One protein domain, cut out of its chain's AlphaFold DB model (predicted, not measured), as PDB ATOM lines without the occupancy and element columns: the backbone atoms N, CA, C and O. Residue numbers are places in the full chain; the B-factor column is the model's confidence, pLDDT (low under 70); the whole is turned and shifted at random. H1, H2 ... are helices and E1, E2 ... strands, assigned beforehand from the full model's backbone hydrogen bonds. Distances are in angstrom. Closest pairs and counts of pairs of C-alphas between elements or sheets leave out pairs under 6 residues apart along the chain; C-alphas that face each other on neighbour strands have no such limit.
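AT A GLANCE: This is residues 229 to 286 and 324 to 425 of the 427 residues of an uncharacterized protein of Candidatus Peregrinibacteria bacterium Gr01-1014_25 (UniProt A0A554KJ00). A helical body is built round H2, which runs through its middle: H1 lies side by side with H2, H3 crosses it, and H5 and H6, H4 and H7, then H8 form an arch from one end to the other. A small two-stranded sheet, E1 and E2, lies on the side away from H4 and H7, and the end of E1, residues 283 to 286, sticks out. The printed part has 160 residues, with named elements in the order H1, H2, E1, E2, H3, H4, H5, H6, H7, H8; E1 and E2 are antiparallel, and the class is mostly helix. The whole is compact, with a radius of gyration of the C-alphas of 16.0 A and spans of 48 by 41 by 26 A.

IN THESE COORDINATES: H1 is residues 234 to 244, beginning at C-alpha 234 (167.722, 152.620, 156.619). H2, residues 253 to 271, is 26.6 A long. E1, residues 275 to 286, is 24.7 A long and bends by 93 degrees at residue 278; E2 is residues 324 to 328. H3, residues 335 to 350, is 21.0 A long. H4 is residues 353 to 359 and H5 is residues 362 to 374. H6, residues 380 to 399, is 28.9 A long. H7 is residues 401 to 412, and H8, residues 416 to 423, ends at C-alpha 423 (148.093, 155.752, 143.192).

HOW THE PARTS SIT: H2 is the hub, touching H1, H3, H4 and H5, the last two only just, with 3 pairs of C-alphas within 8 A each. H1 and H2 form a hairpin at a shallow tilt of 8 degrees, closest at the C-alphas of Phe 240 and Thr 263, 6.5 A. H3 touches H2 at a steep tilt of 62 degrees, closest at the C-alphas of Gly 265 and Ile 345, 5.2 A. H5 and H6 form a hairpin at 14 degrees, closest at the C-alphas of Ile 372 and Ala 386, 5.6 A. H6 touches H1 with residues 387 to 395 alone, closest at the C-alphas of Gln 237 and Arg 391, 5.3 A. H7 touches H4, closest at the C-alphas of Ala 359 and Val 403, 5.1 A. H8 is close to H3 but not clearly touching, closest at the C-alphas of Phe 344 and Lys 418, 6.6 A. Between E1 and E2, N 276 and O 327 are 2.9 A apart and N 327 and O 279 2.8 A, within hydrogen-bond range. Every O i to N i+4 pair is within that range in H1, H2, H4, H5, H6 and H7, against 11 of 12 in H3 and 2 of 4 in H8.

THE WHOLE: The two C-alphas farthest apart, those of Ser 378 and Ala 424, are 49.6 A apart. Residues 287 to 323 are not printed, and C-alphas 286 and 324 are 14.1 A apart across this cut. Of the links that are printed whole, none is long. The mean pLDDT of the printed part is 87.0; residues 249, 377, 424 and 425 are under 70.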
ATOM      1  N   LEU A 229     154.584 161.268 153.315       78.12
ATOM      2  CA  LEU A 229     155.197 160.905 154.575       78.12
ATOM      3  C   LEU A 229     156.714 160.838 154.379       78.12
ATOM      4  O   LEU A 229     157.224 159.831 153.894       78.12
ATOM      5  N   PRO A 230     157.457 161.894 154.726       72.50
ATOM      6  CA  PRO A 230     158.877 161.984 154.421       72.50
ATOM      7  C   PRO A 230     159.676 160.977 155.235       72.50
ATOM      8  O   PRO A 230     159.968 161.177 156.413       72.50
ATOM      9  N   ILE A 231     160.025 159.872 154.584       75.75
ATOM     10  CA  ILE A 231     160.721 158.749 155.201       75.75
ATOM     11  C   ILE A 231     162.000 158.487 154.423       75.75
ATOM     12  O   ILE A 231     161.975 158.125 153.246       75.75
ATOM     13  N   ILE A 232     163.127 158.566 155.124       81.62
ATOM     14  CA  ILE A 232     164.393 158.023 154.642       81.62
ATOM     15  C   ILE A 232     164.625 156.682 155.334       81.62
ATOM     16  O   ILE A 232     165.059 156.627 156.485       81.62
ATOM     17  N   SER A 233     164.356 155.582 154.635       83.81
ATOM     18  CA  SER A 233     164.544 154.253 155.214       83.81
ATOM     19  C   SER A 233     166.024 153.900 155.391       83.81
ATOM     20  O   SER A 233     166.879 154.281 154.585       83.81
ATOM     21  N   GLU A 234     166.346 153.090 156.402       84.81
ATOM     22  CA  GLU A 234     167.722 152.620 156.619       84.81
ATOM     23  C   GLU A 234     168.288 151.882 155.403       84.81
ATOM     24  O   GLU A 234     169.481 151.970 155.108       84.81
ATOM     25  N   ARG A 235     167.428 151.160 154.675       87.12
ATOM     26  CA  ARG A 235     167.808 150.410 153.477       87.12
ATOM     27  C   ARG A 235     168.157 151.331 152.311       87.12
ATOM     28  O   ARG A 235     169.089 151.023 151.569       87.12
ATOM     29  N   MET A 236     167.460 152.456 152.176       90.94
ATOM     30  CA  MET A 236     167.788 153.510 151.215       90.94
ATOM     31  C   MET A 236     169.137 154.146 151.546       90.94
ATOM     32  O   MET A 236     170.029 154.166 150.699       90.94
ATOM     33  N   GLN A 237     169.335 154.546 152.806       90.44
ATOM     34  CA  GLN A 237     170.604 155.098 153.289       90.44
ATOM     35  C   GLN A 237     171.770 154.121 153.060       90.44
ATOM     36  O   GLN A 237     172.821 154.501 152.545       90.44
ATOM     37  N   ALA A 238     171.576 152.837 153.375       88.88
ATOM     38  CA  ALA A 238     172.578 151.794 153.169       88.88
ATOM     39  C   ALA A 238     172.941 151.597 151.695       88.88
ATOM     40  O   ALA A 238     174.112 151.399 151.365       88.88
ATOM     41  N   ARG A 239     171.947 151.636 150.801       90.00
ATOM     42  CA  ARG A 239     172.166 151.530 149.354       90.00
ATOM     43  C   ARG A 239     172.903 152.737 148.804       90.00
ATOM     44  O   ARG A 239     173.819 152.545 148.009       90.00
ATOM     45  N   PHE A 240     172.526 153.936 149.235       93.94
ATOM     46  CA  PHE A 240     173.220 155.166 148.883       93.94
ATOM     47  C   PHE A 240     174.700 155.083 149.276       93.94
ATOM     48  O   PHE A 240     175.566 155.145 148.402       93.94
ATOM     49  N   ALA A 241     174.986 154.813 150.554       92.44
ATOM     50  CA  ALA A 241     176.352 154.711 151.059       92.44
ATOM     51  C   ALA A 241     177.133 153.596 150.347       92.44
ATOM     52  O   ALA A 241     178.228 153.822 149.842       92.44
ATOM     53  N   SER A 242     176.539 152.408 150.195       90.06
ATOM     54  CA  SER A 242     177.159 151.297 149.458       90.06
ATOM     55  C   SER A 242     177.433 151.620 147.987       90.06
ATOM     56  O   SER A 242     178.368 151.062 147.417       90.06
ATOM     57  N   GLY A 243     176.605 152.454 147.354       88.38
ATOM     58  CA  GLY A 243     176.795 152.914 145.982       88.38
ATOM     59  C   GLY A 243     178.003 153.835 145.868       88.38
ATOM     60  O   GLY A 243     178.909 153.549 145.091       88.38
ATOM     61  N   TYR A 244     178.066 154.867 146.709       89.94
ATOM     62  CA  TYR A 244     179.187 155.814 146.737       89.94
ATOM     63  C   TYR A 244     180.507 155.164 147.162       89.94
ATOM     64  O   TYR A 244     181.541 155.440 146.569       89.94
ATOM     65  N   MET A 245     180.479 154.221 148.105       88.19
ATOM     66  CA  MET A 245     181.666 153.468 148.533       88.19
ATOM     67  C   MET A 245     182.226 152.525 147.457       88.19
ATOM     68  O   MET A 245     183.349 152.043 147.591       88.19
ATOM     69  N   LYS A 246     181.442 152.195 146.422       86.00
ATOM     70  CA  LYS A 246     181.905 151.416 145.262       86.00
ATOM     71  C   LYS A 246     182.465 152.297 144.148       86.00
ATOM     72  O   LYS A 246     183.107 151.761 143.250       86.00
ATOM     73  N   MET A 247     182.196 153.599 144.194       84.19
ATOM     74  CA  MET A 247     182.693 154.550 143.211       84.19
ATOM     75  C   MET A 247     184.142 154.917 143.524       84.19
ATOM     76  O   MET A 247     184.533 155.113 144.675       84.19
ATOM     77  N   SER A 248     184.957 154.991 142.480       70.44
ATOM     78  CA  SER A 248     186.329 155.474 142.553       70.44
ATOM     79  C   SER A 248     186.348 156.998 142.649       70.44
ATOM     80  O   SER A 248     185.525 157.679 142.050       70.44
ATOM     81  N   ARG A 249     187.379 157.573 143.282       67.75
ATOM     82  CA  ARG A 249     187.646 159.025 143.211       67.75
ATOM     83  C   ARG A 249     187.784 159.551 141.775       67.75
ATOM     84  O   ARG A 249     187.613 160.744 141.550       67.75
ATOM     85  N   ARG A 250     188.137 158.680 140.822       70.00
ATOM     86  CA  ARG A 250     188.290 159.016 139.396       70.00
ATOM     87  C   ARG A 250     186.977 158.957 138.615       70.00
ATOM     88  O   ARG A 250     186.969 159.301 137.436       70.00
ATOM     89  N   ASP A 251     185.898 158.517 139.251       82.69
ATOM     90  CA  ASP A 251     184.594 158.459 138.615       82.69
ATOM     91  C   ASP A 251     184.073 159.872 138.332       82.69
ATOM     92  O   ASP A 251     184.286 160.823 139.096       82.69
ATOM     93  N   SER A 252     183.414 160.020 137.182       88.06
ATOM     94  CA  SER A 252     182.919 161.313 136.718       88.06
ATOM     95  C   SER A 252     181.855 161.882 137.660       88.06
ATOM     96  O   SER A 252     181.100 161.141 138.295       88.06
ATOM     97  N   ALA A 253     181.761 163.214 137.715       90.38
ATOM     98  CA  ALA A 253     180.707 163.906 138.460       90.38
ATOM     99  C   ALA A 253     179.303 163.434 138.031       90.38
ATOM    100  O   ALA A 253     178.426 163.282 138.873       90.38
ATOM    101  N   GLU A 254     179.127 163.101 136.749       92.12
ATOM    102  CA  GLU A 254     177.870 162.573 136.211       92.12
ATOM    103  C   GLU A 254     177.476 161.227 136.838       92.12
ATOM    104  O   GLU A 254     176.311 161.020 137.166       92.12
ATOM    105  N   MET A 255     178.425 160.310 137.070       90.00
ATOM    106  CA  MET A 255     178.096 159.029 137.711       90.00
ATOM    107  C   MET A 255     177.613 159.225 139.151       90.00
ATOM    108  O   MET A 255     176.643 158.585 139.565       90.00
ATOM    109  N   HIS A 256     178.229 160.153 139.886       91.38
ATOM    110  CA  HIS A 256     177.758 160.536 141.216       91.38
ATOM    111  C   HIS A 256     176.381 161.214 141.151       91.38
ATOM    112  O   HIS A 256     175.496 160.855 141.923       91.38
ATOM    113  N   ALA A 257     176.164 162.130 140.204       94.56
ATOM    114  CA  ALA A 257     174.879 162.802 140.023       94.56
ATOM    115  C   ALA A 257     173.753 161.792 139.772       94.56
ATOM    116  O   ALA A 257     172.735 161.809 140.461       94.56
ATOM    117  N   VAL A 258     173.962 160.838 138.859       93.25
ATOM    118  CA  VAL A 258     172.993 159.772 138.568       93.25
ATOM    119  C   VAL A 258     172.690 158.934 139.811       93.25
ATOM    120  O   VAL A 258     171.531 158.586 140.040       93.25
ATOM    121  N   GLN A 259     173.694 158.611 140.628       91.88
ATOM    122  CA  GLN A 259     173.488 157.849 141.861       91.88
ATOM    123  C   GLN A 259     172.655 158.628 142.885       91.88
ATOM    124  O   GLN A 259     171.723 158.051 143.449       91.88
ATOM    125  N   LEU A 260     172.940 159.918 143.089       95.38
ATOM    126  CA  LEU A 260     172.153 160.783 143.971       95.38
ATOM    127  C   LEU A 260     170.710 160.927 143.475       95.38
ATOM    128  O   LEU A 260     169.777 160.709 144.243       95.38
ATOM    129  N   LEU A 261     170.519 161.221 142.187       96.06
ATOM    130  CA  LEU A 261     169.196 161.372 141.574       96.06
ATOM    131  C   LEU A 261     168.374 160.084 141.673       96.06
ATOM    132  O   LEU A 261     167.170 160.136 141.918       96.06
ATOM    133  N   ASN A 262     169.016 158.916 141.558       94.38
ATOM    134  CA  ASN A 262     168.342 157.645 141.816       94.38
ATOM    135  C   ASN A 262     167.838 157.573 143.251       94.38
ATOM    136  O   ASN A 262     166.666 157.281 143.455       94.38
ATOM    137  N   THR A 263     168.689 157.872 144.234       94.69
ATOM    138  CA  THR A 263     168.294 157.877 145.648       94.69
ATOM    139  C   THR A 263     167.187 158.893 145.935       94.69
ATOM    140  O   THR A 263     166.260 158.564 146.667       94.69
ATOM    141  N   ILE A 264     167.209 160.077 145.317       95.38
ATOM    142  CA  ILE A 264     166.121 161.065 145.418       95.38
ATOM    143  C   ILE A 264     164.820 160.502 144.834       95.38
ATOM    144  O   ILE A 264     163.763 160.624 145.447       95.38
ATOM    145  N   GLY A 265     164.876 159.827 143.685       94.25
ATOM    146  CA  GLY A 265     163.704 159.169 143.112       94.25
ATOM    147  C   GLY A 265     163.151 158.043 143.988       94.25
ATOM    148  O   GLY A 265     161.937 157.943 144.164       94.25
ATOM    149  N   GLU A 266     164.030 157.237 144.593       93.56
ATOM    150  CA  GLU A 266     163.656 156.241 145.606       93.56
ATOM    151  C   GLU A 266     162.981 156.920 146.815       93.56
ATOM    152  O   GLU A 266     161.924 156.474 147.258       93.56
ATOM    153  N   TYR A 267     163.542 158.032 147.299       93.19
ATOM    154  CA  TYR A 267     163.001 158.824 148.405       93.19
ATOM    155  C   TYR A 267     161.607 159.380 148.110       93.19
ATOM    156  O   TYR A 267     160.716 159.244 148.947       93.19
ATOM    157  N   VAL A 268     161.380 159.945 146.920       93.31
ATOM    158  CA  VAL A 268     160.064 160.469 146.514       93.31
ATOM    159  C   VAL A 268     159.027 159.344 146.472       93.31
ATOM    160  O   VAL A 268     157.929 159.491 147.007       93.31
ATOM    161  N   LEU A 269     159.366 158.194 145.884       93.12
ATOM    162  CA  LEU A 269     158.444 157.059 145.785       93.12
ATOM    163  C   LEU A 269     158.124 156.428 147.146       93.12
ATOM    164  O   LEU A 269     156.982 156.025 147.373       93.12
ATOM    165  N   VAL A 270     159.107 156.340 148.046       90.38
ATOM    166  CA  VAL A 270     158.873 155.886 149.425       90.38
ATOM    167  C   VAL A 270     158.025 156.896 150.184       90.38
ATOM    168  O   VAL A 270     157.046 156.509 150.817       90.38
ATOM    169  N   SER A 271     158.347 158.184 150.064       87.38
ATOM    170  CA  SER A 271     157.637 159.236 150.788       87.38
ATOM    171  C   SER A 271     156.184 159.380 150.346       87.38
ATOM    172  O   SER A 271     155.332 159.699 151.157       87.38
ATOM    173  N   MET A 272     155.860 159.077 149.089       87.50
ATOM    174  CA  MET A 272     154.475 159.043 148.597       87.50
ATOM    175  C   MET A 272     153.726 157.739 148.937       87.50
ATOM    176  O   MET A 272     152.620 157.514 148.435       87.50
ATOM    177  N   GLY A 273     154.333 156.828 149.709       86.50
ATOM    178  CA  GLY A 273     153.757 155.522 150.045       86.50
ATOM    179  C   GLY A 273     153.593 154.585 148.841       86.50
ATOM    180  O   GLY A 273     152.791 153.653 148.875       86.50
ATOM    181  N   ILE A 274     154.314 154.831 147.743       90.81
ATOM    182  CA  ILE A 274     154.242 154.011 146.526       90.81
ATOM    183  C   ILE A 274     155.151 152.792 146.662       90.81
ATOM    184  O   ILE A 274     154.753 151.676 146.326       90.81
ATOM    185  N   VAL A 275     156.372 153.001 147.150       89.69
ATOM    186  CA  VAL A 275     157.348 151.944 147.427       89.69
ATOM    187  C   VAL A 275     157.471 151.784 148.936       89.69
ATOM    188  O   VAL A 275     157.529 152.764 149.670       89.69
ATOM    189  N   ALA A 276     157.502 150.547 149.421       87.50
ATOM    190  CA  ALA A 276     157.677 150.300 150.845       87.50
ATOM    191  C   ALA A 276     159.100 150.680 151.318       87.50
ATOM    192  O   ALA A 276     160.043 150.595 150.524       87.50
ATOM    193  N   PRO A 277     159.303 151.038 152.601       85.75
ATOM    194  CA  PRO A 277     160.614 151.425 153.132       85.75
ATOM    195  C   PRO A 277     161.721 150.380 152.921       85.75
ATOM    196  O   PRO A 277     162.897 150.733 152.818       85.75
ATOM    197  N   GLU A 278     161.383 149.095 152.799       85.75
ATOM    198  CA  GLU A 278     162.348 148.029 152.510       85.75
ATOM    199  C   GLU A 278     162.921 148.115 151.086       85.75
ATOM    200  O   GLU A 278     163.930 147.467 150.793       85.75
ATOM    201  N   LEU A 279     162.313 148.921 150.208       84.75
ATOM    202  CA  LEU A 279     162.598 149.133 148.785       84.75
ATOM    203  C   LEU A 279     162.424 147.886 147.914       84.75
ATOM    204  O   LEU A 279     161.731 147.932 146.900       84.75
ATOM    205  N   PHE A 280     163.033 146.767 148.302       84.12
ATOM    206  CA  PHE A 280     163.064 145.533 147.535       84.12
ATOM    207  C   PHE A 280     162.610 144.334 148.349       84.12
ATOM    208  O   PHE A 280     163.036 144.144 149.489       84.12
ATOM    209  N   ILE A 281     161.871 143.452 147.686       81.69
ATOM    210  CA  ILE A 281     161.634 142.086 148.142       81.69
ATOM    211  C   ILE A 281     162.456 141.132 147.284       81.69
ATOM    212  O   ILE A 281     162.510 141.253 146.055       81.69
ATOM    213  N   LEU A 282     163.079 140.157 147.943       80.50
ATOM    214  CA  LEU A 282     163.718 139.042 147.267       80.50
ATOM    215  C   LEU A 282     162.628 138.112 146.727       80.50
ATOM    216  O   LEU A 282     161.938 137.437 147.490       80.50
ATOM    217  N   LYS A 283     162.457 138.075 145.406       75.88
ATOM    218  CA  LYS A 283     161.507 137.172 144.762       75.88
ATOM    219  C   LYS A 283     162.236 135.950 144.227       75.88
ATOM    220  O   LYS A 283     163.136 136.073 143.396       75.88
ATOM    221  N   ARG A 284     161.792 134.779 144.678       79.12
ATOM    222  CA  ARG A 284     162.154 133.488 144.098       79.12
ATOM    223  C   ARG A 284     161.426 133.325 142.761       79.12
ATOM    224  O   ARG A 284     160.206 133.461 142.703       79.12
ATOM    225  N   GLY A 285     162.173 133.062 141.702       73.50
ATOM    226  CA  GLY A 285     161.664 132.657 140.399       73.50
ATOM    227  C   GLY A 285     162.246 131.306 140.006       73.50
ATOM    228  O   GLY A 285     163.300 130.913 140.500       73.50
ATOM    229  N   THR A 286     161.557 130.595 139.129       77.44
ATOM    230  CA  THR A 286     162.089 129.418 138.442       77.44
ATOM    231  C   THR A 286     162.327 129.791 136.994       77.44
ATOM    232  O   THR A 286     161.532 130.520 136.393       77.44
ATOM    233  N   ASN A 324     165.959 140.757 143.289       81.38
ATOM    234  CA  ASN A 324     165.424 141.904 144.017       81.38
ATOM    235  C   ASN A 324     164.410 142.619 143.118       81.38
ATOM    236  O   ASN A 324     164.765 143.083 142.037       81.38
ATOM    237  N   ARG A 325     163.157 142.682 143.563       83.94
ATOM    238  CA  ARG A 325     162.056 143.378 142.885       83.94
ATOM    239  C   ARG A 325     161.617 144.556 143.733       83.94
ATOM    240  O   ARG A 325     161.600 144.427 144.955       83.94
ATOM    241  N   TRP A 326     161.246 145.663 143.104       87.12
ATOM    242  CA  TRP A 326     160.705 146.819 143.806       87.12
ATOM    243  C   TRP A 326     159.436 146.436 144.567       87.12
ATOM    244  O   TRP A 326     158.499 145.871 143.996       87.12
ATOM    245  N   HIS A 327     159.400 146.745 145.861       89.00
ATOM    246  CA  HIS A 327     158.248 146.499 146.719       89.00
ATOM    247  C   HIS A 327     157.229 147.633 146.566       89.00
ATOM    248  O   HIS A 327     157.091 148.491 147.435       89.00
ATOM    249  N   VAL A 328     156.537 147.661 145.427       88.38
ATOM    250  CA  VAL A 328     155.469 148.635 145.164       88.38
ATOM    251  C   VAL A 328     154.210 148.226 145.933       88.38
ATOM    252  O   VAL A 328     153.673 147.138 145.714       88.38
ATOM    253  N   GLN A 329     153.731 149.089 146.828       85.31
ATOM    254  CA  GLN A 329     152.608 148.788 147.713       85.31
ATOM    255  C   GLN A 329     151.313 148.547 146.925       85.31
ATOM    256  O   GLN A 329     150.967 149.289 146.008       85.31
ATOM    257  N   GLY A 330     150.581 147.491 147.291       81.88
ATOM    258  CA  GLY A 330     149.313 147.127 146.645       81.88
ATOM    259  C   GLY A 330     149.444 146.595 145.212       81.88
ATOM    260  O   GLY A 330     148.428 146.305 144.587       81.88
ATOM    261  N   LYS A 331     150.663 146.428 144.678       83.19
ATOM    262  CA  LYS A 331     150.897 145.847 143.348       83.19
ATOM    263  C   LYS A 331     151.657 144.527 143.450       83.19
ATOM    264  O   LYS A 331     152.509 144.324 144.309       83.19
ATOM    265  N   ARG A 332     151.365 143.604 142.530       81.62
ATOM    266  CA  ARG A 332     152.094 142.332 142.433       81.62
ATOM    267  C   ARG A 332     153.528 142.580 141.957       81.62
ATOM    268  O   ARG A 332     153.741 143.261 140.956       81.62
ATOM    269  N   LEU A 333     154.494 141.939 142.618       81.31
ATOM    270  CA  LEU A 333     155.910 141.985 142.239       81.31
ATOM    271  C   LEU A 333     156.108 141.469 140.806       81.31
ATOM    272  O   LEU A 333     155.932 140.271 140.546       81.31
ATOM    273  N   SER A 334     156.495 142.347 139.882       80.19
ATOM    274  CA  SER A 334     156.648 142.021 138.461       80.19
ATOM    275  C   SER A 334     157.733 142.865 137.782       80.19
ATOM    276  O   SER A 334     158.116 143.924 138.269       80.19
ATOM    277  N   GLY A 335     158.205 142.430 136.610       78.75
ATOM    278  CA  GLY A 335     159.105 143.258 135.796       78.75
ATOM    279  C   GLY A 335     158.458 144.568 135.334       78.75
ATOM    280  O   GLY A 335     159.143 145.574 135.221       78.75
ATOM    281  N   ARG A 336     157.130 144.586 135.148       83.31
ATOM    282  CA  ARG A 336     156.386 145.798 134.771       83.31
ATOM    283  C   ARG A 336     156.403 146.856 135.872       83.31
ATOM    284  O   ARG A 336     156.522 148.041 135.573       83.31
ATOM    285  N   THR A 337     156.286 146.443 137.136       84.06
ATOM    286  CA  THR A 337     156.372 147.370 138.276       84.06
ATOM    287  C   THR A 337     157.784 147.916 138.441       84.06
ATOM    288  O   THR A 337     157.930 149.109 138.682       84.06
ATOM    289  N   ASP A 338     158.809 147.081 138.240       85.31
ATOM    290  CA  ASP A 338     160.202 147.536 138.282       85.31
ATOM    291  C   ASP A 338     160.504 148.542 137.170       85.31
ATOM    292  O   ASP A 338     161.141 149.561 137.425       85.31
ATOM    293  N   GLU A 339     160.031 148.266 135.952       86.75
ATOM    294  CA  GLU A 339     160.198 149.177 134.822       86.75
ATOM    295  C   GLU A 339     159.466 150.490 135.079       86.75
ATOM    296  O   GLU A 339     160.059 151.542 134.927       86.75
ATOM    297  N   SER A 340     158.235 150.452 135.598       88.44
ATOM    298  CA  SER A 340     157.499 151.676 135.956       88.44
ATOM    299  C   SER A 340     158.260 152.542 136.968       88.44
ATOM    300  O   SER A 340     158.290 153.761 136.825       88.44
ATOM    301  N   VAL A 341     158.876 151.927 137.988       90.44
ATOM    302  CA  VAL A 341     159.717 152.644 138.964       90.44
ATOM    303  C   VAL A 341     160.954 153.228 138.284       90.44
ATOM    304  O   VAL A 341     161.283 154.389 138.507       90.44
ATOM    305  N   ARG A 342     161.621 152.453 137.423       90.12
ATOM    306  CA  ARG A 342     162.792 152.922 136.676       90.12
ATOM    307  C   ARG A 342     162.441 154.091 135.759       90.12
ATOM    308  O   ARG A 342     163.119 155.107 135.847       90.12
ATOM    309  N   SER A 343     161.381 153.963 134.962       91.31
ATOM    310  CA  SER A 343     160.879 155.008 134.068       91.31
ATOM    311  C   SER A 343     160.460 156.255 134.836       91.31
ATOM    312  O   SER A 343     160.648 157.357 134.349       91.31
ATOM    313  N   PHE A 344     159.909 156.123 136.050       93.38
ATOM    314  CA  PHE A 344     159.686 157.296 136.892       93.38
ATOM    315  C   PHE A 344     161.013 158.002 137.176       93.38
ATOM    316  O   PHE A 344     161.164 159.160 136.827       93.38
ATOM    317  N   ILE A 345     162.002 157.303 137.737       93.56
ATOM    318  CA  ILE A 345     163.284 157.923 138.101       93.56
ATOM    319  C   ILE A 345     163.974 158.552 136.880       93.56
ATOM    320  O   ILE A 345     164.502 159.657 136.983       93.56
ATOM    321  N   THR A 346     163.983 157.867 135.734       90.81
ATOM    322  CA  THR A 346     164.619 158.377 134.514       90.81
ATOM    323  C   THR A 346     163.851 159.547 133.917       90.81
ATOM    324  O   THR A 346     164.426 160.616 133.771       90.81
ATOM    325  N   ASP A 347     162.558 159.376 133.656       90.44
ATOM    326  CA  ASP A 347     161.762 160.325 132.869       90.44
ATOM    327  C   ASP A 347     161.222 161.498 133.708       90.44
ATOM    328  O   ASP A 347     160.400 162.282 133.231       90.44
ATOM    329  N   THR A 348     161.544 161.561 135.004       91.94
ATOM    330  CA  THR A 348     161.123 162.668 135.873       91.94
ATOM    331  C   THR A 348     162.307 163.274 136.605       91.94
ATOM    332  O   THR A 348     162.677 164.412 136.335       91.94
ATOM    333  N   ILE A 349     162.936 162.512 137.499       92.38
ATOM    334  CA  ILE A 349     163.988 163.032 138.374       92.38
ATOM    335  C   ILE A 349     165.239 163.375 137.566       92.38
ATOM    336  O   ILE A 349     165.826 164.437 137.758       92.38
ATOM    337  N   ARG A 350     165.656 162.488 136.652       90.75
ATOM    338  CA  ARG A 350     166.852 162.729 135.833       90.75
ATOM    339  C   ARG A 350     166.605 163.730 134.708       90.75
ATOM    340  O   ARG A 350     167.495 164.528 134.432       90.75
ATOM    341  N   ASP A 351     165.417 163.736 134.113       91.06
ATOM    342  CA  ASP A 351     165.053 164.746 133.111       91.06
ATOM    343  C   ASP A 351     165.064 166.166 133.701       91.06
ATOM    344  O   ASP A 351     165.447 167.115 133.024       91.06
ATOM    345  N   GLN A 352     164.734 166.315 134.989       91.56
ATOM    346  CA  GLN A 352     164.781 167.592 135.716       91.56
ATOM    347  C   GLN A 352     166.033 167.730 136.596       91.56
ATOM    348  O   GLN A 352     166.026 168.432 137.608       91.56
ATOM    349  N   ARG A 353     167.135 167.071 136.204       93.81
ATOM    350  CA  ARG A 353     168.378 167.041 136.991       93.81
ATOM    351  C   ARG A 353     168.930 168.420 137.322       93.81
ATOM    352  O   ARG A 353     169.510 168.565 138.384       93.81
ATOM    353  N   GLU A 354     168.788 169.414 136.449       94.31
ATOM    354  CA  GLU A 354     169.390 170.735 136.671       94.31
ATOM    355  C   GLU A 354     168.772 171.431 137.890       94.31
ATOM    356  O   GLU A 354     169.503 171.831 138.793       94.31
ATOM    357  N   GLU A 355     167.437 171.480 137.975       93.69
ATOM    358  CA  GLU A 355     166.724 172.048 139.128       93.69
ATOM    359  C   GLU A 355     167.007 171.250 140.412       93.69
ATOM    360  O   GLU A 355     167.286 171.832 141.462       93.69
ATOM    361  N   VAL A 356     166.996 169.912 140.335       94.25
ATOM    362  CA  VAL A 356     167.213 169.044 141.505       94.25
ATOM    363  C   VAL A 356     168.657 169.125 142.017       94.25
ATOM    364  O   VAL A 356     168.876 169.212 143.224       94.25
ATOM    365  N   LEU A 357     169.651 169.109 141.123       96.25
ATOM    366  CA  LEU A 357     171.069 169.184 141.490       96.25
ATOM    367  C   LEU A 357     171.474 170.581 141.981       96.25
ATOM    368  O   LEU A 357     172.355 170.690 142.832       96.25
ATOM    369  N   ALA A 358     170.825 171.638 141.489       95.50
ATOM    370  CA  ALA A 358     170.997 172.979 142.035       95.50
ATOM    371  C   ALA A 358     170.463 173.068 143.475       95.50
ATOM    372  O   ALA A 358     171.129 173.624 144.342       95.50
ATOM    373  N   ALA A 359     169.303 172.464 143.755       93.69
ATOM    374  CA  ALA A 359     168.686 172.494 145.083       93.69
ATOM    375  C   ALA A 359     169.523 171.798 146.172       93.69
ATOM    376  O   ALA A 359     169.478 172.200 147.333       93.69
ATOM    377  N   VAL A 360     170.272 170.751 145.806       93.44
ATOM    378  CA  VAL A 360     171.159 170.013 146.728       93.44
ATOM    379  C   VAL A 360     172.559 170.625 146.853       93.44
ATOM    380  O   VAL A 360     173.368 170.064 147.585       93.44
ATOM    381  N   ASP A 361     172.860 171.708 146.125       94.62
ATOM    382  CA  ASP A 361     174.221 172.228 145.928       94.62
ATOM    383  C   ASP A 361     175.204 171.109 145.541       94.62
ATOM    384  O   ASP A 361     176.113 170.719 146.283       94.62
ATOM    385  N   PHE A 362     174.960 170.508 144.370       96.31
ATOM    386  CA  PHE A 362     175.685 169.311 143.949       96.31
ATOM    387  C   PHE A 362     177.220 169.446 143.953       96.31
ATOM    388  O   PHE A 362     177.864 168.474 144.354       96.31
ATOM    389  N   PRO A 363     177.837 170.577 143.551       94.69
ATOM    390  CA  PRO A 363     179.283 170.755 143.669       94.69
ATOM    391  C   PRO A 363     179.787 170.572 145.104       94.69
ATOM    392  O   PRO A 363     180.679 169.752 145.329       94.69
ATOM    393  N   GLN A 364     179.169 171.249 146.078       94.06
ATOM    394  CA  GLN A 364     179.551 171.118 147.483       94.06
ATOM    395  C   GLN A 364     179.309 169.691 147.994       94.06
ATOM    396  O   GLN A 364     180.188 169.077 148.602       94.06
ATOM    397  N   PHE A 365     178.136 169.126 147.698       95.25
ATOM    398  CA  PHE A 365     177.802 167.756 148.073       95.25
ATOM    399  C   PHE A 365     178.813 166.736 147.520       95.25
ATOM    400  O   PHE A 365     179.207 165.798 148.218       95.25
ATOM    401  N   LEU A 366     179.228 166.893 146.259       94.25
ATOM    402  CA  LEU A 366     180.159 165.987 145.594       94.25
ATOM    403  C   LEU A 366     181.543 166.032 146.245       94.25
ATOM    404  O   LEU A 366     182.152 164.974 146.441       94.25
ATOM    405  N   ASP A 367     182.024 167.226 146.586       91.62
ATOM    406  CA  ASP A 367     183.310 167.409 147.255       91.62
ATOM    407  C   ASP A 367     183.305 166.778 148.652       91.62
ATOM    408  O   ASP A 367     184.222 166.020 148.988       91.62
ATOM    409  N   GLU A 368     182.233 166.974 149.426       92.25
ATOM    410  CA  GLU A 368     182.047 166.316 150.726       92.25
ATOM    411  C   GLU A 368     182.012 164.784 150.580       92.25
ATOM    412  O   GLU A 368     182.771 164.071 151.242       92.25
ATOM    413  N   ALA A 369     181.202 164.253 149.656       91.25
ATOM    414  CA  ALA A 369     181.075 162.811 149.438       91.25
ATOM    415  C   ALA A 369     182.403 162.160 149.010       91.25
ATOM    416  O   ALA A 369     182.759 161.077 149.488       91.25
ATOM    417  N   ARG A 370     183.170 162.817 148.131       89.56
ATOM    418  CA  ARG A 370     184.505 162.357 147.706       89.56
ATOM    419  C   ARG A 370     185.538 162.461 148.821       89.56
ATOM    420  O   ARG A 370     186.437 161.615 148.883       89.56
ATOM    421  N   GLY A 371     185.419 163.467 149.685       87.12
ATOM    422  CA  GLY A 371     186.203 163.594 150.909       87.12
ATOM    423  C   GLY A 371     186.006 162.382 151.818       87.12
ATOM    424  O   GLY A 371     186.989 161.728 152.167       87.12
ATOM    425  N   ILE A 372     184.746 162.022 152.089       89.38
ATOM    426  CA  ILE A 372     184.366 160.887 152.945       89.38
ATOM    427  C   ILE A 372     184.886 159.559 152.377       89.38
ATOM    428  O   ILE A 372     185.655 158.859 153.034       89.38
ATOM    429  N   VAL A 373     184.537 159.224 151.127       86.62
ATOM    430  CA  VAL A 373     185.001 157.977 150.470       86.62
ATOM    431  C   VAL A 373     186.526 157.949 150.373       86.62
ATOM    432  O   VAL A 373     187.170 156.909 150.458       86.62
ATOM    433  N   GLY A 374     187.118 159.119 150.190       80.25
ATOM    434  CA  GLY A 374     188.540 159.287 150.050       80.25
ATOM    435  C   GLY A 374     189.364 159.154 151.330       80.25
ATOM    436  O   GLY A 374     190.573 158.928 151.242       80.25
ATOM    437  N   ALA A 375     188.733 159.315 152.490       78.19
ATOM    438  CA  ALA A 375     189.340 159.108 153.799       78.19
ATOM    439  C   ALA A 375     189.346 157.626 154.217       78.19
ATOM    440  O   ALA A 375     189.930 157.283 155.243       78.19
ATOM    441  N   VAL A 376     188.728 156.745 153.419       79.38
ATOM    442  CA  VAL A 376     188.663 155.305 153.680       79.38
ATOM    443  C   VAL A 376     190.056 154.696 153.522       79.38
ATOM    444  O   VAL A 376     190.556 154.512 152.410       79.38
ATOM    445  N   GLY A 377     190.687 154.384 154.652       66.38
ATOM    446  CA  GLY A 377     191.902 153.583 154.704       66.38
ATOM    447  C   GLY A 377     191.629 152.093 154.472       66.38
ATOM    448  O   GLY A 377     190.552 151.673 154.050       66.38
ATOM    449  N   SER A 378     192.626 151.253 154.747       70.38
ATOM    450  CA  SER A 378     192.504 149.796 154.604       70.38
ATOM    451  C   SER A 378     191.752 149.121 155.759       70.38
ATOM    452  O   SER A 378     191.503 147.914 155.698       70.38
ATOM    453  N   ARG A 379     191.393 149.857 156.821       74.81
ATOM    454  CA  ARG A 379     190.768 149.279 158.016       74.81
ATOM    455  C   ARG A 379     189.254 149.174 157.853       74.81
ATOM    456  O   ARG A 379     188.596 149.994 157.220       74.81
ATOM    457  N   ILE A 380     188.681 148.143 158.474       73.56
ATOM    458  CA  ILE A 380     187.227 147.911 158.480       73.56
ATOM    459  C   ILE A 380     186.486 149.052 159.196       73.56
ATOM    460  O   ILE A 380     185.367 149.387 158.813       73.56
ATOM    461  N   GLU A 381     187.102 149.637 160.222       77.88
ATOM    462  CA  GLU A 381     186.557 150.761 160.994       77.88
ATOM    463  C   GLU A 381     186.393 152.007 160.116       77.88
ATOM    464  O   GLU A 381     185.279 152.519 160.028       77.88
ATOM    465  N   ASP A 382     187.418 152.368 159.335       78.50
ATOM    466  CA  ASP A 382     187.370 153.477 158.367       78.50
ATOM    467  C   ASP A 382     186.191 153.328 157.390       78.50
ATOM    468  O   ASP A 382     185.501 154.287 157.048       78.50
ATOM    469  N   ARG A 383     185.905 152.089 156.965       82.31
ATOM    470  CA  ARG A 383     184.787 151.788 156.063       82.31
ATOM    471  C   ARG A 383     183.420 151.959 156.733       82.31
ATOM    472  O   ARG A 383     182.471 152.374 156.069       82.31
ATOM    473  N   LYS A 384     183.297 151.600 158.014       83.44
ATOM    474  CA  LYS A 384     182.058 151.779 158.792       83.44
ATOM    475  C   LYS A 384     181.807 153.251 159.109       83.44
ATOM    476  O   LYS A 384     180.653 153.677 159.101       83.44
ATOM    477  N   ASP A 385     182.866 154.006 159.369       85.12
ATOM    478  CA  ASP A 385     182.787 155.443 159.615       85.12
ATOM    479  C   ASP A 385     182.377 156.189 158.347       85.12
ATOM    480  O   ASP A 385     181.393 156.925 158.382       85.12
ATOM    481  N   ALA A 386     182.991 155.882 157.203       87.19
ATOM    482  CA  ALA A 386     182.580 156.448 155.919       87.19
ATOM    483  C   ALA A 386     181.139 156.073 155.525       87.19
ATOM    484  O   ALA A 386     180.397 156.924 155.039       87.19
ATOM    485  N   ASP A 387     180.696 154.827 155.765       89.69
ATOM    486  CA  ASP A 387     179.282 154.457 155.580       89.69
ATOM    487  C   ASP A 387     178.370 155.321 156.455       89.69
ATOM    488  O   ASP A 387     177.349 155.814 155.981       89.69
ATOM    489  N   HIS A 388     178.733 155.544 157.719       88.31
ATOM    490  CA  HIS A 388     177.937 156.375 158.611       88.31
ATOM    491  C   HIS A 388     177.880 157.839 158.156       88.31
ATOM    492  O   HIS A 388     176.782 158.392 158.089       88.31
ATOM    493  N   GLU A 389     179.021 158.433 157.806       89.38
ATOM    494  CA  GLU A 389     179.126 159.819 157.338       89.38
ATOM    495  C   GLU A 389     178.367 160.045 156.025       89.38
ATOM    496  O   GLU A 389     177.624 161.017 155.915       89.38
ATOM    497  N   LEU A 390     178.449 159.117 155.062       92.69
ATOM    498  CA  LEU A 390     177.669 159.196 153.821       92.69
ATOM    499  C   LEU A 390     176.162 159.189 154.094       92.69
ATOM    500  O   LEU A 390     175.409 159.932 153.467       92.69
ATOM    501  N   ARG A 391     175.696 158.368 155.038       92.31
ATOM    502  CA  ARG A 391     174.272 158.348 155.399       92.31
ATOM    503  C   ARG A 391     173.834 159.645 156.065       92.31
ATOM    504  O   ARG A 391     172.750 160.124 155.756       92.31
ATOM    505  N   LEU A 392     174.663 160.213 156.945       88.75
ATOM    506  CA  LEU A 392     174.392 161.522 157.539       88.75
ATOM    507  C   LEU A 392     174.351 162.617 156.473       88.75
ATOM    508  O   LEU A 392     173.426 163.423 156.495       88.75
ATOM    509  N   LEU A 393     175.296 162.612 155.527       92.75
ATOM    510  CA  LEU A 393     175.315 163.545 154.404       92.75
ATOM    511  C   LEU A 393     174.006 163.466 153.608       92.75
ATOM    512  O   LEU A 393     173.361 164.492 153.420       92.75
ATOM    513  N   LEU A 394     173.563 162.259 153.228       93.06
ATOM    514  CA  LEU A 394     172.286 162.066 152.532       93.06
ATOM    515  C   LEU A 394     171.105 162.627 153.327       93.06
ATOM    516  O   LEU A 394     170.292 163.356 152.762       93.06
ATOM    517  N   THR A 395     170.996 162.267 154.611       88.81
ATOM    518  CA  THR A 395     169.903 162.742 155.464       88.81
ATOM    519  C   THR A 395     169.884 164.260 155.466       88.81
ATOM    520  O   THR A 395     168.899 164.840 155.031       88.81
ATOM    521  N   ARG A 396     171.006 164.891 155.824       88.56
ATOM    522  CA  ARG A 396     171.164 166.345 155.930       88.56
ATOM    523  C   ARG A 396     170.836 167.069 154.617       88.56
ATOM    524  O   ARG A 396     170.184 168.106 154.643       88.56
ATOM    525  N   THR A 397     171.226 166.504 153.471       91.12
ATOM    526  CA  THR A 397     170.846 167.016 152.145       91.12
ATOM    527  C   THR A 397     169.333 166.974 151.936       91.12
ATOM    528  O   THR A 397     168.750 167.968 151.514       91.12
ATOM    529  N   LEU A 398     168.674 165.860 152.258       88.69
ATOM    530  CA  LEU A 398     167.219 165.724 152.125       88.69
ATOM    531  C   LEU A 398     166.436 166.519 153.191       88.69
ATOM    532  O   LEU A 398     165.259 166.809 152.985       88.69
ATOM    533  N   GLU A 399     167.065 166.909 154.307       83.56
ATOM    534  CA  GLU A 399     166.459 167.812 155.297       83.56
ATOM    535  C   GLU A 399     166.469 169.281 154.869       83.56
ATOM    536  O   GLU A 399     165.759 170.075 155.482       83.56
ATOM    537  N   SER A 400     167.253 169.656 153.857       86.56
ATOM    538  CA  SER A 400     167.342 171.043 153.402       86.56
ATOM    539  C   SER A 400     165.990 171.555 152.903       86.56
ATOM    540  O   SER A 400     165.341 170.920 152.066       86.56
ATOM    541  N   ASP A 401     165.583 172.738 153.364       83.12
ATOM    542  CA  ASP A 401     164.333 173.372 152.935       83.12
ATOM    543  C   ASP A 401     164.339 173.691 151.439       83.12
ATOM    544  O   ASP A 401     163.308 173.556 150.780       83.12
ATOM    545  N   ALA A 402     165.505 174.013 150.865       88.56
ATOM    546  CA  ALA A 402     165.653 174.204 149.423       88.56
ATOM    547  C   ALA A 402     165.298 172.921 148.654       88.56
ATOM    548  O   ALA A 402     164.517 172.955 147.701       88.56
ATOM    549  N   VAL A 403     165.806 171.773 149.115       89.44
ATOM    550  CA  VAL A 403     165.530 170.465 148.507       89.44
ATOM    551  C   VAL A 403     164.060 170.105 148.672       89.44
ATOM    552  O   VAL A 403     163.400 169.790 147.684       89.44
ATOM    553  N   LYS A 404     163.507 170.211 149.885       84.38
ATOM    554  CA  LYS A 404     162.087 169.921 150.141       84.38
ATOM    555  C   LYS A 404     161.162 170.776 149.283       84.38
ATOM    556  O   LYS A 404     160.225 170.239 148.700       84.38
ATOM    557  N   THR A 405     161.442 172.073 149.168       85.38
ATOM    558  CA  THR A 405     160.648 173.017 148.368       85.38
ATOM    559  C   THR A 405     160.652 172.612 146.896       85.38
ATOM    560  O   THR A 405     159.589 172.512 146.282       85.38
ATOM    561  N   VAL A 406     161.827 172.317 146.331       90.94
ATOM    562  CA  VAL A 406     161.953 171.899 144.927       90.94
ATOM    563  C   VAL A 406     161.265 170.555 144.688       90.94
ATOM    564  O   VAL A 406     160.468 170.433 143.758       90.94
ATOM    565  N   LEU A 407     161.482 169.563 145.558       91.12
ATOM    566  CA  LEU A 407     160.808 168.269 145.444       91.12
ATOM    567  C   LEU A 407     159.287 168.420 145.545       91.12
ATOM    568  O   LEU A 407     158.572 167.864 144.715       91.12
ATOM    569  N   LEU A 408     158.779 169.198 146.503       86.62
ATOM    570  CA  LEU A 408     157.343 169.418 146.675       86.62
ATOM    571  C   LEU A 408     156.733 170.138 145.465       86.62
ATOM    572  O   LEU A 408     155.688 169.707 144.974       86.62
ATOM    573  N   LYS A 409     157.405 171.169 144.934       87.75
ATOM    574  CA  LYS A 409     157.019 171.858 143.690       87.75
ATOM    575  C   LYS A 409     156.874 170.860 142.542       87.75
ATOM    576  O   LYS A 409     155.861 170.871 141.843       87.75
ATOM    577  N   HIS A 410     157.844 169.969 142.350       91.88
ATOM    578  CA  HIS A 410     157.774 168.992 141.265       91.88
ATOM    579  C   HIS A 410     156.741 167.884 141.514       91.88
ATOM    580  O   HIS A 410     156.021 167.521 140.582       91.88
ATOM    581  N   ILE A 411     156.604 167.390 142.752       90.50
ATOM    582  CA  ILE A 411     155.580 166.409 143.154       90.50
ATOM    583  C   ILE A 411     154.172 166.958 142.895       90.50
ATOM    584  O   ILE A 411     153.349 166.242 142.327       90.50
ATOM    585  N   ARG A 412     153.906 168.220 143.265       85.94
ATOM    586  CA  ARG A 412     152.641 168.932 142.999       85.94
ATOM    587  C   ARG A 412     152.505 169.352 141.535       85.94
ATOM    588  O   ARG A 412     151.404 169.580 141.054       85.94
ATOM    589  N   GLY A 413     153.598 169.451 140.794       86.56
ATOM    590  CA  GLY A 413     153.609 169.874 139.399       86.56
ATOM    591  C   GLY A 413     153.854 168.716 138.438       86.56
ATOM    592  O   GLY A 413     153.041 167.798 138.288       86.56
ATOM    593  N   ALA A 414     154.998 168.793 137.760       88.12
ATOM    594  CA  ALA A 414     155.360 167.952 136.622       88.12
ATOM    595  C   ALA A 414     155.367 166.441 136.919       88.12
ATOM    596  O   ALA A 414     155.112 165.636 136.023       88.12
ATOM    597  N   TRP A 415     155.646 166.027 138.158       92.25
ATOM    598  CA  TRP A 415     155.767 164.608 138.506       92.25
ATOM    599  C   TRP A 415     154.436 163.969 138.883       92.25
ATOM    600  O   TRP A 415     154.320 162.740 138.809       92.25
ATOM    601  N   TYR A 416     153.420 164.765 139.236       89.88
ATOM    602  CA  TYR A 416     152.155 164.242 139.746       89.88
ATOM    603  C   TYR A 416     151.517 163.239 138.784       89.88
ATOM    604  O   TYR A 416     151.106 162.162 139.200       89.88
ATOM    605  N   GLY A 417     151.516 163.530 137.478       88.31
ATOM    606  CA  GLY A 417     150.974 162.632 136.452       88.31
ATOM    607  C   GLY A 417     151.621 161.247 136.420       88.31
ATOM    608  O   GLY A 417     150.946 160.242 136.191       88.31
ATOM    609  N   LYS A 418     152.928 161.161 136.679       90.19
ATOM    610  CA  LYS A 418     153.655 159.886 136.712       90.19
ATOM    611  C   LYS A 418     153.456 159.177 138.058       90.19
ATOM    612  O   LYS A 418     153.276 157.962 138.065       90.19
ATOM    613  N   LEU A 419     153.401 159.922 139.166       90.44
ATOM    614  CA  LEU A 419     153.089 159.401 140.505       90.44
ATOM    615  C   LEU A 419     151.655 158.853 140.588       90.44
ATOM    616  O   LEU A 419     151.413 157.790 141.159       90.44
ATOM    617  N   HIS A 420     150.701 159.534 139.953       86.56
ATOM    618  CA  HIS A 420     149.284 159.176 139.937       86.56
ATOM    619  C   HIS A 420     149.025 157.771 139.389       86.56
ATOM    620  O   HIS A 420     148.240 157.029 139.973       86.56
ATOM    621  N   LYS A 421     149.783 157.324 138.380       84.19
ATOM    622  CA  LYS A 421     149.703 155.952 137.827       84.19
ATOM    623  C   LYS A 421     149.972 154.854 138.862       84.19
ATOM    624  O   LYS A 421     149.558 153.699 138.699       84.19
ATOM    625  N   PHE A 422     150.703 155.173 139.926       84.88
ATOM    626  CA  PHE A 422     150.899 154.256 141.043       84.88
ATOM    627  C   PHE A 422     149.728 154.296 142.022       84.88
ATOM    628  O   PHE A 422     149.334 153.248 142.530       84.88
ATOM    629  N   MET A 423     149.155 155.479 142.227       78.44
ATOM    630  CA  MET A 423     148.093 155.752 143.192       78.44
ATOM    631  C   MET A 423     146.700 155.317 142.725       78.44
ATOM    632  O   MET A 423     145.907 154.881 143.552       78.44
ATOM    633  N   ALA A 424     146.423 155.383 141.422       66.06
ATOM    634  CA  ALA A 424     145.130 155.048 140.822       66.06
ATOM    635  C   ALA A 424     144.783 153.541 140.847       66.06
ATOM    636  O   ALA A 424     143.714 153.151 140.404       66.06
ATOM    637  N   GLY A 425     145.680 152.680 141.343       54.31
ATOM    638  CA  GLY A 425     145.506 151.221 141.370       54.31
ATOM    639  C   GLY A 425     144.852 150.651 142.633       54.31
ATOM    640  O   GLY A 425     144.958 149.449 142.855       54.31
TER     641      GLY A 425